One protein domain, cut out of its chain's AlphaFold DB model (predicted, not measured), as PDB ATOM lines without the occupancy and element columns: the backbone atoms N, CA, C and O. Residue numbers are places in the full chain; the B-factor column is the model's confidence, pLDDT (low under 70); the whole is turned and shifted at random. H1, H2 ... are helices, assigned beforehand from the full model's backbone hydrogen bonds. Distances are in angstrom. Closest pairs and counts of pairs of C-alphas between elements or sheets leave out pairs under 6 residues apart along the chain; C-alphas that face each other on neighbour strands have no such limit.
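This is residues 6 to 71 and 84 to 120 of the 206 residues of an uncharacterized protein of Streptomyces sp. NRRL B-3648 (UniProt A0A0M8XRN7). One long helix, H3, is crossed by two others: H1 crosses its first half at a steep tilt, and H5 crosses its first end almost at a right angle, while the far end of H3 sticks out as an arm with residues 54 to 59. The short H2 makes the corner between H1 and H3, H4 turns off sharply from the start of H5 with residues 84 to 89 sticking out, and an unnamed stretch, residues 57 to 71, folds back from the far end of H3. The printed part has 103 residues with five named helices, in the order H1, H2, H3, H4, H5, and no named strand; the class is all helix. The whole is loose, with a radius of gyration of the C-alphas of 16.1 A and spans of 46 by 40 by 26 A.

The hub is H3, residues 32 to 56, which touches three other helices. With residues 36 to 44 alone it touches H1, residues 6 to 21, at a steep tilt of 57 degrees, opposite ways; the closest C-alphas, of Ala 15 and Val 40, are 5.7 A apart. With residues 33 to 36 alone it touches residues 108 to 112 of H5, residues 97 to 119, about perpendicular at 79 degrees; the closest C-alphas, of Val 33 and Leu 109, are 5.9 A apart. H2, residues 23 to 28, and H3 only just touch, and only at the corner, with 3 pairs of C-alphas within 8 A, the closest being Val 26 and Pro 32 at 5.4 A. H1 and H5 are close but not clearly touching, the C-alphas of Trp 20 and Met 102 being closest at 7.8 A. H4, residues 84 to 95, and H5 only just touch, and only at the corner, with 3 pairs of C-alphas within 8 A, about perpendicular at 85 degrees; the C-alphas of Val 93 and Gly 99 are closest at 5.2 A. H4 is apart from H1, H2 and H3, while H2 and H5 are near each other, with 7 pairs of C-alphas within 10 A. In H2, H3, H4 and H5 every O i to N i+4 pair is within hydrogen-bond range; in H1, 11 of 12 are.

H3 is 35.9 A long, from C-alpha 32 at (11.300, 9.228, 59.642) to C-alpha 56 at (19.270, -23.950, 48.355). H5 is 32.6 A long and ends with C-alpha 119 at (30.893, 9.767, 63.078). H1 is 23.7 A long and begins with C-alpha 6 at (25.516, -1.817, 41.471). H4 measures 16.8 A and H2 8.6 A.

The C-alphas farthest apart, of Gly 58 and Ala 95, are 47.0 A apart. Residues 72 to 83 are not printed, and C-alphas 71 and 84 across this cut, which lies between H3 and H4, are 13.9 A apart. The links H1 to H2, H2 to H3 and H4 to H5 are tight. Residues 114 to 120, of which 114 to 119 belong to H5, stand free. The mean pLDDT of the printed part is 71.1, and 37 residues are under 70, among them residues 50 to 71 and 84 to 90.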
ATOM      1  N   ASP A   6      26.666  -1.349  42.254       61.53
ATOM      2  CA  ASP A   6      25.516  -1.817  41.471       61.53
ATOM      3  C   ASP A   6      24.418  -2.427  42.361       61.53
ATOM      4  O   ASP A   6      23.234  -2.173  42.142       61.53
ATOM      5  N   ALA A   7      24.799  -3.171  43.404       66.88
ATOM      6  CA  ALA A   7      23.844  -3.750  44.350       66.88
ATOM      7  C   ALA A   7      23.157  -2.674  45.209       66.88
ATOM      8  O   ALA A   7      21.970  -2.785  45.519       66.88
ATOM      9  N   ALA A   8      23.885  -1.609  45.558       72.31
ATOM     10  CA  ALA A   8      23.324  -0.470  46.277       72.31
ATOM     11  C   ALA A   8      22.276   0.286  45.438       72.31
ATOM     12  O   ALA A   8      21.237   0.687  45.967       72.31
ATOM     13  N   ASP A   9      22.517   0.440  44.132       71.62
ATOM     14  CA  ASP A   9      21.572   1.073  43.205       71.62
ATOM     15  C   ASP A   9      20.291   0.243  43.031       71.62
ATOM     16  O   ASP A   9      19.191   0.802  43.061       71.62
ATOM     17  N   ASP A  10      20.407  -1.082  42.899       76.19
ATOM     18  CA  ASP A  10      19.250  -1.981  42.809       76.19
ATOM     19  C   ASP A  10      18.425  -1.958  44.112       76.19
ATOM     20  O   ASP A  10      17.199  -1.822  44.080       76.19
ATOM     21  N   LEU A  11      19.090  -1.963  45.274       78.75
ATOM     22  CA  LEU A  11      18.423  -1.831  46.571       78.75
ATOM     23  C   LEU A  11      17.709  -0.477  46.717       78.75
ATOM     24  O   LEU A  11      16.579  -0.415  47.208       78.75
ATOM     25  N   ALA A  12      18.333   0.618  46.275       81.19
ATOM     26  CA  ALA A  12      17.705   1.938  46.264       81.19
ATOM     27  C   ALA A  12      16.488   1.983  45.323       81.19
ATOM     28  O   ALA A  12      15.465   2.597  45.661       81.19
ATOM     29  N   ALA A  13      16.573   1.307  44.174       79.75
ATOM     30  CA  ALA A  13      15.486   1.198  43.210       79.75
ATOM     31  C   ALA A  13      14.261   0.465  43.785       79.75
ATOM     32  O   ALA A  13      13.138   0.855  43.468       79.75
ATOM     33  N   ASP A  14      14.455  -0.511  44.675       78.00
ATOM     34  CA  ASP A  14      13.363  -1.222  45.356       78.00
ATOM     35  C   ASP A  14      12.864  -0.497  46.623       78.00
ATOM     36  O   ASP A  14      11.664  -0.490  46.946       78.00
ATOM     37  N   ALA A  15      13.765   0.173  47.343       85.31
ATOM     38  CA  ALA A  15      13.447   0.874  48.582       85.31
ATOM     39  C   ALA A  15      12.596   2.129  48.363       85.31
ATOM     40  O   ALA A  15      11.609   2.348  49.075       85.31
ATOM     41  N   LEU A  16      12.943   2.964  47.381       81.62
ATOM     42  CA  LEU A  16      12.276   4.252  47.175       81.62
ATOM     43  C   LEU A  16      10.781   4.116  46.812       81.62
ATOM     44  O   LEU A  16       9.967   4.822  47.421       81.62
ATOM     45  N   PRO A  17      10.359   3.205  45.911       84.81
ATOM     46  CA  PRO A  17       8.942   2.942  45.658       84.81
ATOM     47  C   PRO A  17       8.221   2.374  46.884       84.81
ATOM     48  O   PRO A  17       7.089   2.762  47.180       84.81
ATOM     49  N   THR A  18       8.881   1.498  47.646       84.56
ATOM     50  CA  THR A  18       8.316   0.922  48.874       84.56
ATOM     51  C   THR A  18       8.018   2.005  49.913       84.56
ATOM     52  O   THR A  18       6.944   2.013  50.522       84.56
ATOM     53  N   LEU A  19       8.936   2.958  50.087       83.12
ATOM     54  CA  LEU A  19       8.749   4.117  50.959       83.12
ATOM     55  C   LEU A  19       7.640   5.038  50.448       83.12
ATOM     56  O   LEU A  19       6.837   5.522  51.245       83.12
ATOM     57  N   TRP A  20       7.545   5.233  49.132       85.62
ATOM     58  CA  TRP A  20       6.493   6.041  48.518       85.62
ATOM     59  C   TRP A  20       5.092   5.477  48.777       85.62
ATOM     60  O   TRP A  20       4.195   6.204  49.201       85.62
ATOM     61  N   HIS A  21       4.898   4.166  48.621       86.88
ATOM     62  CA  HIS A  21       3.616   3.521  48.930       86.88
ATOM     63  C   HIS A  21       3.230   3.607  50.412       86.88
ATOM     64  O   HIS A  21       2.058   3.480  50.760       86.88
ATOM     65  N   ARG A  22       4.208   3.831  51.291       83.19
ATOM     66  CA  ARG A  22       4.030   3.934  52.745       83.19
ATOM     67  C   ARG A  22       4.209   5.366  53.248       83.19
ATOM     68  O   ARG A  22       4.336   5.566  54.455       83.19
ATOM     69  N   TRP A  23       4.198   6.355  52.353       85.31
ATOM     70  CA  TRP A  23       4.603   7.731  52.647       85.31
ATOM     71  C   TRP A  23       3.834   8.363  53.812       85.31
ATOM     72  O   TRP A  23       4.414   9.078  54.628       85.31
ATOM     73  N   ASP A  24       2.549   8.047  53.965       84.25
ATOM     74  CA  ASP A  24       1.761   8.546  55.095       84.25
ATOM     75  C   ASP A  24       2.233   7.998  56.445       84.25
ATOM     76  O   ASP A  24       2.237   8.728  57.433       84.25
ATOM     77  N   ARG A  25       2.723   6.754  56.494       83.81
ATOM     78  CA  ARG A  25       3.328   6.185  57.708       83.81
ATOM     79  C   ARG A  25       4.710   6.762  57.982       83.81
ATOM     80  O   ARG A  25       5.017   7.033  59.134       83.81
ATOM     81  N   VAL A  26       5.511   7.000  56.939       83.31
ATOM     82  CA  VAL A  26       6.829   7.649  57.066       83.31
ATOM     83  C   VAL A  26       6.676   9.046  57.672       83.31
ATOM     84  O   VAL A  26       7.425   9.412  58.572       83.31
ATOM     85  N   ARG A  27       5.674   9.816  57.224       83.44
ATOM     86  CA  ARG A  27       5.388  11.159  57.758       83.44
ATOM     87  C   ARG A  27       4.784  11.157  59.158       83.44
ATOM     88  O   ARG A  27       4.929  12.147  59.865       83.44
ATOM     89  N   ALA A  28       4.085  10.091  59.535       85.25
ATOM     90  CA  ALA A  28       3.520   9.937  60.871       85.25
ATOM     91  C   ALA A  28       4.534   9.403  61.900       85.25
ATOM     92  O   ALA A  28       4.239   9.411  63.092       85.25
ATOM     93  N   ALA A  29       5.701   8.919  61.460       84.62
ATOM     94  CA  ALA A  29       6.733   8.395  62.344       84.62
ATOM     95  C   ALA A  29       7.458   9.520  63.096       84.62
ATOM     96  O   ALA A  29       7.801  10.548  62.518       84.62
ATOM     97  N   GLU A  30       7.763   9.278  64.372       76.00
ATOM     98  CA  GLU A  30       8.544  10.193  65.216       76.00
ATOM     99  C   GLU A  30       9.975  10.387  64.685       76.00
ATOM    100  O   GLU A  30      10.515  11.491  64.710       76.00
ATOM    101  N   HIS A  31      10.554   9.330  64.096       82.88
ATOM    102  CA  HIS A  31      11.876   9.351  63.465       82.88
ATOM    103  C   HIS A  31      11.823   8.810  62.023       82.88
ATOM    104  O   HIS A  31      12.105   7.631  61.786       82.88
ATOM    105  N   PRO A  32      11.493   9.657  61.030       80.12
ATOM    106  CA  PRO A  32      11.300   9.228  59.642       80.12
ATOM    107  C   PRO A  32      12.541   8.593  58.993       80.12
ATOM    108  O   PRO A  32      12.415   7.642  58.226       80.12
ATOM    109  N   VAL A  33      13.745   9.084  59.315       83.12
ATOM    110  CA  VAL A  33      15.023   8.556  58.791       83.12
ATOM    111  C   VAL A  33      15.301   7.151  59.331       83.12
ATOM    112  O   VAL A  33      15.589   6.242  58.555       83.12
ATOM    113  N   ALA A  34      15.135   6.945  60.640       84.69
ATOM    114  CA  ALA A  34      15.285   5.630  61.262       84.69
ATOM    115  C   ALA A  34      14.256   4.627  60.715       84.69
ATOM    116  O   ALA A  34      14.592   3.477  60.443       84.69
ATOM    117  N   TYR A  35      13.020   5.082  60.475       82.19
ATOM    118  CA  TYR A  35      11.985   4.284  59.818       82.19
ATOM    119  C   TYR A  35      12.374   3.855  58.405       82.19
ATOM    120  O   TYR A  35      12.239   2.685  58.049       82.19
ATOM    121  N   ALA A  36      12.880   4.784  57.595       84.19
ATOM    122  CA  ALA A  36      13.304   4.454  56.244       84.19
ATOM    123  C   ALA A  36      14.492   3.488  56.226       84.19
ATOM    124  O   ALA A  36      14.461   2.529  55.459       84.19
ATOM    125  N   ARG A  37      15.480   3.672  57.109       83.62
ATOM    126  CA  ARG A  37      16.590   2.721  57.263       83.62
ATOM    127  C   ARG A  37      16.105   1.322  57.617       83.62
ATOM    128  O   ARG A  37      16.505   0.369  56.961       83.62
ATOM    129  N   GLY A  38      15.172   1.196  58.562       85.62
ATOM    130  CA  GLY A  38      14.582  -0.100  58.900       85.62
ATOM    131  C   GLY A  38      13.896  -0.781  57.712       85.62
ATOM    132  O   GLY A  38      14.008  -1.994  57.547       85.62
ATOM    133  N   VAL A  39      13.244  -0.010  56.833       83.81
ATOM    134  CA  VAL A  39      12.670  -0.541  55.586       83.81
ATOM    135  C   VAL A  39      13.764  -1.017  54.624       83.81
ATOM    136  O   VAL A  39      13.631  -2.117  54.096       83.81
ATOM    137  N   VAL A  40      14.833  -0.238  54.419       85.44
ATOM    138  CA  VAL A  40      15.958  -0.610  53.533       85.44
ATOM    139  C   VAL A  40      16.659  -1.871  54.035       85.44
ATOM    140  O   VAL A  40      16.811  -2.825  53.279       85.44
ATOM    141  N   THR A  41      17.005  -1.929  55.322       83.44
ATOM    142  CA  THR A  41      17.648  -3.101  55.927       83.44
ATOM    143  C   THR A  41      16.758  -4.339  55.838       83.44
ATOM    144  O   THR A  41      17.236  -5.429  55.540       83.44
ATOM    145  N   ASN A  42      15.446  -4.196  56.058       81.88
ATOM    146  CA  ASN A  42      14.530  -5.323  55.909       81.88
ATOM    147  C   ASN A  42      14.444  -5.803  54.450       81.88
ATOM    148  O   ASN A  42      14.343  -7.006  54.230       81.88
ATOM    149  N   LEU A  43      14.493  -4.894  53.469       82.38
ATOM    150  CA  LEU A  43      14.543  -5.257  52.051       82.38
ATOM    151  C   LEU A  43      15.827  -6.021  51.715       82.38
ATOM    152  O   LEU A  43      15.736  -7.095  51.135       82.38
ATOM    153  N   GLU A  44      16.992  -5.539  52.149       78.69
ATOM    154  CA  GLU A  44      18.274  -6.227  51.943       78.69
ATOM    155  C   GLU A  44      18.273  -7.631  52.571       78.69
ATOM    156  O   GLU A  44      18.651  -8.606  51.925       78.69
ATOM    157  N   ILE A  45      17.759  -7.776  53.798       75.44
ATOM    158  CA  ILE A  45      17.645  -9.082  54.466       75.44
ATOM    159  C   ILE A  45      16.690 -10.020  53.715       75.44
ATOM    160  O   ILE A  45      16.943 -11.223  53.655       75.44
ATOM    161  N   THR A  46      15.582  -9.515  53.167       74.44
ATOM    162  CA  THR A  46      14.675 -10.322  52.338       74.44
ATOM    163  C   THR A  46      15.356 -10.758  51.045       74.44
ATOM    164  O   THR A  46      15.328 -11.944  50.741       74.44
ATOM    165  N   LEU A  47      16.051  -9.851  50.355       71.19
ATOM    166  CA  LEU A  47      16.797 -10.168  49.135       71.19
ATOM    167  C   LEU A  47      17.870 -11.235  49.381       71.19
ATOM    168  O   LEU A  47      17.925 -12.214  48.647       71.19
ATOM    169  N   LEU A  48      18.652 -11.111  50.458       72.00
ATOM    170  CA  LEU A  48      19.658 -12.109  50.837       72.00
ATOM    171  C   LEU A  48      19.035 -13.468  51.178       72.00
ATOM    172  O   LEU A  48      19.600 -14.511  50.859       72.00
ATOM    173  N   ARG A  49      17.872 -13.476  51.842       71.31
ATOM    174  CA  ARG A  49      17.143 -14.717  52.146       71.31
ATOM    175  C   ARG A  49      16.625 -15.389  50.888       71.31
ATOM    176  O   ARG A  49      16.668 -16.611  50.825       71.31
ATOM    177  N   ASP A  50      16.146 -14.610  49.931       66.06
ATOM    178  CA  ASP A  50      15.609 -15.122  48.678       66.06
ATOM    179  C   ASP A  50      16.736 -15.612  47.757       66.06
ATOM    180  O   ASP A  50      16.637 -16.706  47.216       66.06
ATOM    181  N   GLU A  51      17.862 -14.897  47.680       64.44
ATOM    182  CA  GLU A  51      19.075 -15.356  46.989       64.44
ATOM    183  C   GLU A  51      19.602 -16.663  47.596       64.44
ATOM    184  O   GLU A  51      19.888 -17.627  46.886       64.44
ATOM    185  N   PHE A  52      19.671 -16.744  48.925       64.75
ATOM    186  CA  PHE A  52      20.074 -17.966  49.613       64.75
ATOM    187  C   PHE A  52      19.045 -19.093  49.426       64.75
ATOM    188  O   PHE A  52      19.421 -20.253  49.262       64.75
ATOM    189  N   ALA A  53      17.748 -18.778  49.407       69.19
ATOM    190  CA  ALA A  53      16.697 -19.746  49.118       69.19
ATOM    191  C   ALA A  53      16.786 -20.260  47.676       69.19
ATOM    192  O   ALA A  53      16.665 -21.463  47.491       69.19
ATOM    193  N   ASP A  54      17.072 -19.417  46.686       60.94
ATOM    194  CA  ASP A  54      17.285 -19.816  45.289       60.94
ATOM    195  C   ASP A  54      18.539 -20.694  45.124       60.94
ATOM    196  O   ASP A  54      18.557 -21.619  44.311       60.94
ATOM    197  N   LEU A  55      19.580 -20.456  45.928       62.56
ATOM    198  CA  LEU A  55      20.773 -21.308  45.973       62.56
ATOM    199  C   LEU A  55      20.496 -22.675  46.622       62.56
ATOM    200  O   LEU A  55      21.118 -23.671  46.249       62.56
ATOM    201  N   HIS A  56      19.570 -22.738  47.583       60.88
ATOM    202  CA  HIS A  56      19.270 -23.950  48.355       60.88
ATOM    203  C   HIS A  56      18.036 -24.736  47.874       60.88
ATOM    204  O   HIS A  56      17.951 -25.941  48.116       60.88
ATOM    205  N   HIS A  57      17.101 -24.109  47.163       53.41
ATOM    206  CA  HIS A  57      15.920 -24.725  46.567       53.41
ATOM    207  C   HIS A  57      16.018 -24.664  45.042       53.41
ATOM    208  O   HIS A  57      15.972 -23.599  44.441       53.41
ATOM    209  N   GLY A  58      16.043 -25.827  44.384       57.84
ATOM    210  CA  GLY A  58      15.979 -25.949  42.920       57.84
ATOM    211  C   GLY A  58      14.630 -25.550  42.301       57.84
ATOM    212  O   GLY A  58      14.176 -26.191  41.356       57.84
ATOM    213  N   THR A  59      13.912 -24.569  42.853       54.59
ATOM    214  CA  THR A  59      12.608 -24.122  42.348       54.59
ATOM    215  C   THR A  59      12.407 -22.634  42.633       54.59
ATOM    216  O   THR A  59      12.132 -22.243  43.762       54.59
ATOM    217  N   VAL A  60      12.508 -21.824  41.579       48.81
ATOM    218  CA  VAL A  60      12.258 -20.375  41.587       48.81
ATOM    219  C   VAL A  60      10.809 -20.089  42.003       48.81
ATOM    220  O   VAL A  60       9.877 -20.670  41.437       48.81
ATOM    221  N   ASN A  61      10.595 -19.176  42.956       44.59
ATOM    222  CA  ASN A  61       9.255 -18.758  43.375       44.59
ATOM    223  C   ASN A  61       8.609 -17.819  42.324       44.59
ATOM    224  O   ASN A  61       9.111 -16.721  42.077       44.59
ATOM    225  N   PRO A  62       7.464 -18.190  41.719       44.62
ATOM    226  CA  PRO A  62       6.845 -17.434  40.629       44.62
ATOM    227  C   PRO A  62       6.233 -16.084  41.047       44.62
ATOM    228  O   PRO A  62       5.964 -15.254  40.182       44.62
ATOM    229  N   TRP A  63       6.032 -15.826  42.344       37.34
ATOM    230  CA  TRP A  63       5.577 -14.509  42.827       37.34
ATOM    231  C   TRP A  63       6.720 -13.526  43.084       37.34
ATOM    232  O   TRP A  63       6.479 -12.336  43.260       37.34
ATOM    233  N   GLN A  64       7.958 -14.015  43.040       46.69
ATOM    234  CA  GLN A  64       9.177 -13.220  43.099       46.69
ATOM    235  C   GLN A  64       9.760 -12.936  41.709       46.69
ATOM    236  O   GLN A  64      10.897 -12.483  41.589       46.69
ATOM    237  N   VAL A  65       8.992 -13.179  40.638       40.50
ATOM    238  CA  VAL A  65       9.377 -12.826  39.267       40.50
ATOM    239  C   VAL A  65       9.495 -11.304  39.156       40.50
ATOM    240  O   VAL A  65       8.566 -10.597  38.780       40.50
ATOM    241  N   ARG A  66      10.693 -10.832  39.511       41.75
ATOM    242  CA  ARG A  66      11.448  -9.724  38.945       41.75
ATOM    243  C   ARG A  66      10.580  -8.565  38.463       41.75
ATOM    244  O   ARG A  66      10.276  -8.454  37.278       41.75
ATOM    245  N   THR A  67      10.422  -7.568  39.324       35.28
ATOM    246  CA  THR A  67      10.253  -6.156  38.941       35.28
ATOM    247  C   THR A  67      11.509  -5.569  38.282       35.28
ATOM    248  O   THR A  67      11.704  -4.361  38.278       35.28
ATOM    249  N   SER A  68      12.351  -6.380  37.627       40.91
ATOM    250  CA  SER A  68      13.313  -5.835  36.671       40.91
ATOM    251  C   SER A  68      12.573  -5.508  35.382       40.91
ATOM    252  O   SER A  68      12.660  -6.212  34.374       40.91
ATOM    253  N   ALA A  69      11.959  -4.328  35.367       32.59
ATOM    254  CA  ALA A  69      12.180  -3.470  34.220       32.59
ATOM    255  C   ALA A  69      13.702  -3.286  34.125       32.59
ATOM    256  O   ALA A  69      14.262  -2.365  34.708       32.59
ATOM    257  N   ARG A  70      14.391  -4.221  33.447       36.56
ATOM    258  CA  ARG A  70      15.762  -4.008  32.995       36.56
ATOM    259  C   ARG A  70      15.692  -2.746  32.152       36.56
ATOM    260  O   ARG A  70      15.331  -2.803  30.975       36.56
ATOM    261  N   VAL A  71      16.012  -1.605  32.752       41.69
ATOM    262  CA  VAL A  71      16.504  -0.457  32.007       41.69
ATOM    263  C   VAL A  71      17.631  -1.049  31.174       41.69
ATOM    264  O   VAL A  71      18.597  -1.564  31.733       41.69
ATOM    265  N   PRO A  84      14.491  11.244  27.604       62.25
ATOM    266  CA  PRO A  84      13.824  12.536  27.824       62.25
ATOM    267  C   PRO A  84      12.415  12.415  28.435       62.25
ATOM    268  O   PRO A  84      11.966  13.300  29.160       62.25
ATOM    269  N   ARG A  85      11.733  11.285  28.206       62.03
ATOM    270  CA  ARG A  85      10.431  10.970  28.811       62.03
ATOM    271  C   ARG A  85      10.516  10.684  30.317       62.03
ATOM    272  O   ARG A  85       9.584  10.999  31.047       62.03
ATOM    273  N   ALA A  86      11.616  10.104  30.793       61.38
ATOM    274  CA  ALA A  86      11.840   9.898  32.223       61.38
ATOM    275  C   ALA A  86      12.130  11.231  32.932       61.38
ATOM    276  O   ALA A  86      11.616  11.459  34.022       61.38
ATOM    277  N   ASP A  87      12.853  12.146  32.282       64.62
ATOM    278  CA  ASP A  87      13.103  13.490  32.820       64.62
ATOM    279  C   ASP A  87      11.830  14.347  32.880       64.62
ATOM    280  O   ASP A  87      11.676  15.206  33.749       64.62
ATOM    281  N   GLU A  88      10.904  14.140  31.942       67.06
ATOM    282  CA  GLU A  88       9.582  14.768  31.962       67.06
ATOM    283  C   GLU A  88       8.720  14.245  33.117       67.06
ATOM    284  O   GLU A  88       8.156  15.046  33.867       67.06
ATOM    285  N   LEU A  89       8.676  12.923  33.325       67.56
ATOM    286  CA  LEU A  89       8.008  12.330  34.486       67.56
ATOM    287  C   LEU A  89       8.604  12.839  35.802       67.56
ATOM    288  O   LEU A  89       7.863  13.212  36.710       67.56
ATOM    289  N   ASP A  90       9.926  12.928  35.897       68.62
ATOM    290  CA  ASP A  90      10.606  13.434  37.087       68.62
ATOM    291  C   ASP A  90      10.248  14.888  37.400       68.62
ATOM    292  O   ASP A  90      10.055  15.235  38.575       68.62
ATOM    293  N   ARG A  91      10.127  15.726  36.360       71.06
ATOM    294  CA  ARG A  91       9.666  17.117  36.461       71.06
ATOM    295  C   ARG A  91       8.201  17.197  36.879       71.06
ATOM    296  O   ARG A  91       7.872  17.983  37.766       71.06
ATOM    297  N   ALA A  92       7.336  16.358  36.315       70.00
ATOM    298  CA  ALA A  92       5.925  16.300  36.688       70.00
ATOM    299  C   ALA A  92       5.750  15.878  38.158       70.00
ATOM    300  O   ALA A  92       5.033  16.529  38.919       70.00
ATOM    301  N   VAL A  93       6.489  14.860  38.607       68.69
ATOM    302  CA  VAL A  93       6.509  14.446  40.015       68.69
ATOM    303  C   VAL A  93       7.085  15.562  40.901       68.69
ATOM    304  O   VAL A  93       6.597  15.764  42.013       68.69
ATOM    305  N   ALA A  94       8.061  16.352  40.425       72.88
ATOM    306  CA  ALA A  94       8.653  17.485  41.169       72.88
ATOM    307  C   ALA A  94       7.698  18.657  41.368       72.88
ATOM    308  O   ALA A  94       7.816  19.404  42.343       72.88
ATOM    309  N   ALA A  95       6.734  18.811  40.467       76.25
ATOM    310  CA  ALA A  95       5.702  19.825  40.589       76.25
ATOM    311  C   ALA A  95       4.699  19.499  41.711       76.25
ATOM    312  O   ALA A  95       4.065  20.413  42.246       76.25
ATOM    313  N   THR A  96       4.603  18.238  42.146       80.06
ATOM    314  CA  THR A  96       3.709  17.850  43.244       80.06
ATOM    315  C   THR A  96       4.317  18.162  44.622       80.06
ATOM    316  O   THR A  96       5.517  17.962  44.833       80.06
ATOM    317  N   PRO A  97       3.516  18.615  45.609       78.31
ATOM    318  CA  PRO A  97       3.986  18.791  46.987       78.31
ATOM    319  C   PRO A  97       4.590  17.508  47.577       78.31
ATOM    320  O   PRO A  97       5.668  17.557  48.163       78.31
ATOM    321  N   ALA A  98       3.951  16.355  47.346       73.56
ATOM    322  CA  ALA A  98       4.445  15.054  47.796       73.56
ATOM    323  C   ALA A  98       5.815  14.710  47.183       73.56
ATOM    324  O   ALA A  98       6.734  14.317  47.900       73.56
ATOM    325  N   GLY A  99       6.000  14.942  45.880       73.44
ATOM    326  CA  GLY A  99       7.270  14.698  45.199       73.44
ATOM    327  C   GLY A  99       8.390  15.674  45.573       73.44
ATOM    328  O   GLY A  99       9.564  15.327  45.425       73.44
ATOM    329  N   ARG A 100       8.075  16.875  46.083       82.12
ATOM    330  CA  ARG A 100       9.068  17.776  46.701       82.12
ATOM    331  C   ARG A 100       9.457  17.316  48.099       82.12
ATOM    332  O   ARG A 100      10.647  17.283  48.409       82.12
ATOM    333  N   SER A 101       8.480  16.941  48.925       78.94
ATOM    334  CA  SER A 101       8.734  16.428  50.274       78.94
ATOM    335  C   SER A 101       9.562  15.139  50.248       78.94
ATOM    336  O   SER A 101      10.514  15.031  51.012       78.94
ATOM    337  N   MET A 102       9.277  14.219  49.321       80.69
ATOM    338  CA  MET A 102      10.050  12.982  49.150       80.69
ATOM    339  C   MET A 102      11.493  13.244  48.710       80.69
ATOM    340  O   MET A 102      12.413  12.629  49.232       80.69
ATOM    341  N   ARG A 103      11.724  14.203  47.803       82.19
ATOM    342  CA  ARG A 103      13.084  14.592  47.393       82.19
ATOM    343  C   ARG A 103      13.893  15.192  48.534       82.19
ATOM    344  O   ARG A 103      15.053  14.839  48.711       82.19
ATOM    345  N   ARG A 104      13.276  16.075  49.327       82.69
ATOM    346  CA  ARG A 104      13.915  16.604  50.540       82.69
ATOM    347  C   ARG A 104      14.233  15.485  51.528       82.69
ATOM    348  O   ARG A 104      15.323  15.469  52.078       82.69
ATOM    349  N   PHE A 105      13.310  14.546  51.714       79.50
ATOM    350  CA  PHE A 105      13.515  13.402  52.595       79.50
ATOM    351  C   PHE A 105      14.643  12.475  52.120       79.50
ATOM    352  O   PHE A 105      15.487  12.108  52.925       79.50
ATOM    353  N   ALA A 106      14.712  12.158  50.824       81.00
ATOM    354  CA  ALA A 106      15.813  11.382  50.256       81.00
ATOM    355  C   ALA A 106      17.171  12.077  50.464       81.00
ATOM    356  O   ALA A 106      18.143  11.419  50.813       81.00
ATOM    357  N   GLY A 107      17.222  13.408  50.336       80.94
ATOM    358  CA  GLY A 107      18.413  14.187  50.686       80.94
ATOM    359  C   GLY A 107      18.795  14.057  52.164       80.94
ATOM    360  O   GLY A 107      19.949  13.794  52.468       80.94
ATOM    361  N   LEU A 108      17.828  14.158  53.082       81.56
ATOM    362  CA  LEU A 108      18.072  13.961  54.519       81.56
ATOM    363  C   LEU A 108      18.541  12.540  54.853       81.56
ATOM    364  O   LEU A 108      19.332  12.370  55.774       81.56
ATOM    365  N   LEU A 109      18.056  11.535  54.122       77.06
ATOM    366  CA  LEU A 109      18.495  10.150  54.274       77.06
ATOM    367  C   LEU A 109      19.977  10.002  53.899       77.06
ATOM    368  O   LEU A 109      20.736   9.403  54.651       77.06
ATOM    369  N   ILE A 110      20.385  10.590  52.770       80.88
ATOM    370  CA  ILE A 110      21.776  10.576  52.296       80.88
ATOM    371  C   ILE A 110      22.685  11.349  53.258       80.88
ATOM    372  O   ILE A 110      23.735  10.848  53.636       80.88
ATOM    373  N   GLU A 111      22.279  12.539  53.699       76.19
ATOM    374  CA  GLU A 111      23.051  13.350  54.652       76.19
ATOM    375  C   GLU A 111      23.208  12.661  56.012       76.19
ATOM    376  O   GLU A 111      24.287  12.691  56.598       76.19
ATOM    377  N   ALA A 112      22.157  12.005  56.512       73.38
ATOM    378  CA  ALA A 112      22.240  11.216  57.737       73.38
ATOM    379  C   ALA A 112      23.202  10.029  57.583       73.38
ATOM    380  O   ALA A 112      23.934   9.714  58.515       73.38
ATOM    381  N   GLU A 113      23.245   9.403  56.406       70.69
ATOM    382  CA  GLU A 113      24.198   8.333  56.116       70.69
ATOM    383  C   GLU A 113      25.636   8.846  56.050       70.69
ATOM    384  O   GLU A 113      26.524   8.282  56.682       70.69
ATOM    385  N   MET A 114      25.865   9.959  55.355       69.38
ATOM    386  CA  MET A 114      27.180  10.599  55.296       69.38
ATOM    387  C   MET A 114      27.658  11.044  56.679       69.38
ATOM    388  O   MET A 114      28.846  10.947  56.982       69.38
ATOM    389  N   ARG A 115      26.736  11.502  57.530       71.00
ATOM    390  CA  ARG A 115      27.019  11.869  58.915       71.00
ATOM    391  C   ARG A 115      27.371  10.656  59.770       71.00
ATOM    392  O   ARG A 115      28.380  10.707  60.461       71.00
ATOM    393  N   ASP A 116      26.611   9.571  59.683       63.81
ATOM    394  CA  ASP A 116      26.906   8.342  60.428       63.81
ATOM    395  C   ASP A 116      28.235   7.714  59.994       63.81
ATOM    396  O   ASP A 116      29.008   7.276  60.841       63.81
ATOM    397  N   LEU A 117      28.550   7.731  58.695       59.22
ATOM    398  CA  LEU A 117      29.848   7.284  58.177       59.22
ATOM    399  C   LEU A 117      31.005   8.174  58.656       59.22
ATOM    400  O   LEU A 117      32.114   7.683  58.864       59.22
ATOM    401  N   ALA A 118      30.767   9.477  58.829       65.06
ATOM    402  CA  ALA A 118      31.758  10.410  59.360       65.06
ATOM    403  C   ALA A 118      31.944  10.278  60.884       65.06
ATOM    404  O   ALA A 118      33.054  10.464  61.382       65.06
ATOM    405  N   GLU A 119      30.877   9.961  61.622       73.06
ATOM    406  CA  GLU A 119      30.893   9.767  63.078       73.06
ATOM    407  C   GLU A 119      31.406   8.363  63.473       73.06
ATOM    408  O   GLU A 119      32.052   8.210  64.512       73.06
ATOM    409  N   HIS A 120      31.209   7.354  62.616       57.47
ATOM    410  CA  HIS A 120      31.654   5.972  62.811       57.47
ATOM    411  C   HIS A 120      32.376   5.432  61.558       57.47
ATOM    412  O   HIS A 120      31.784   4.703  60.762       57.47
TER     413      HIS A 120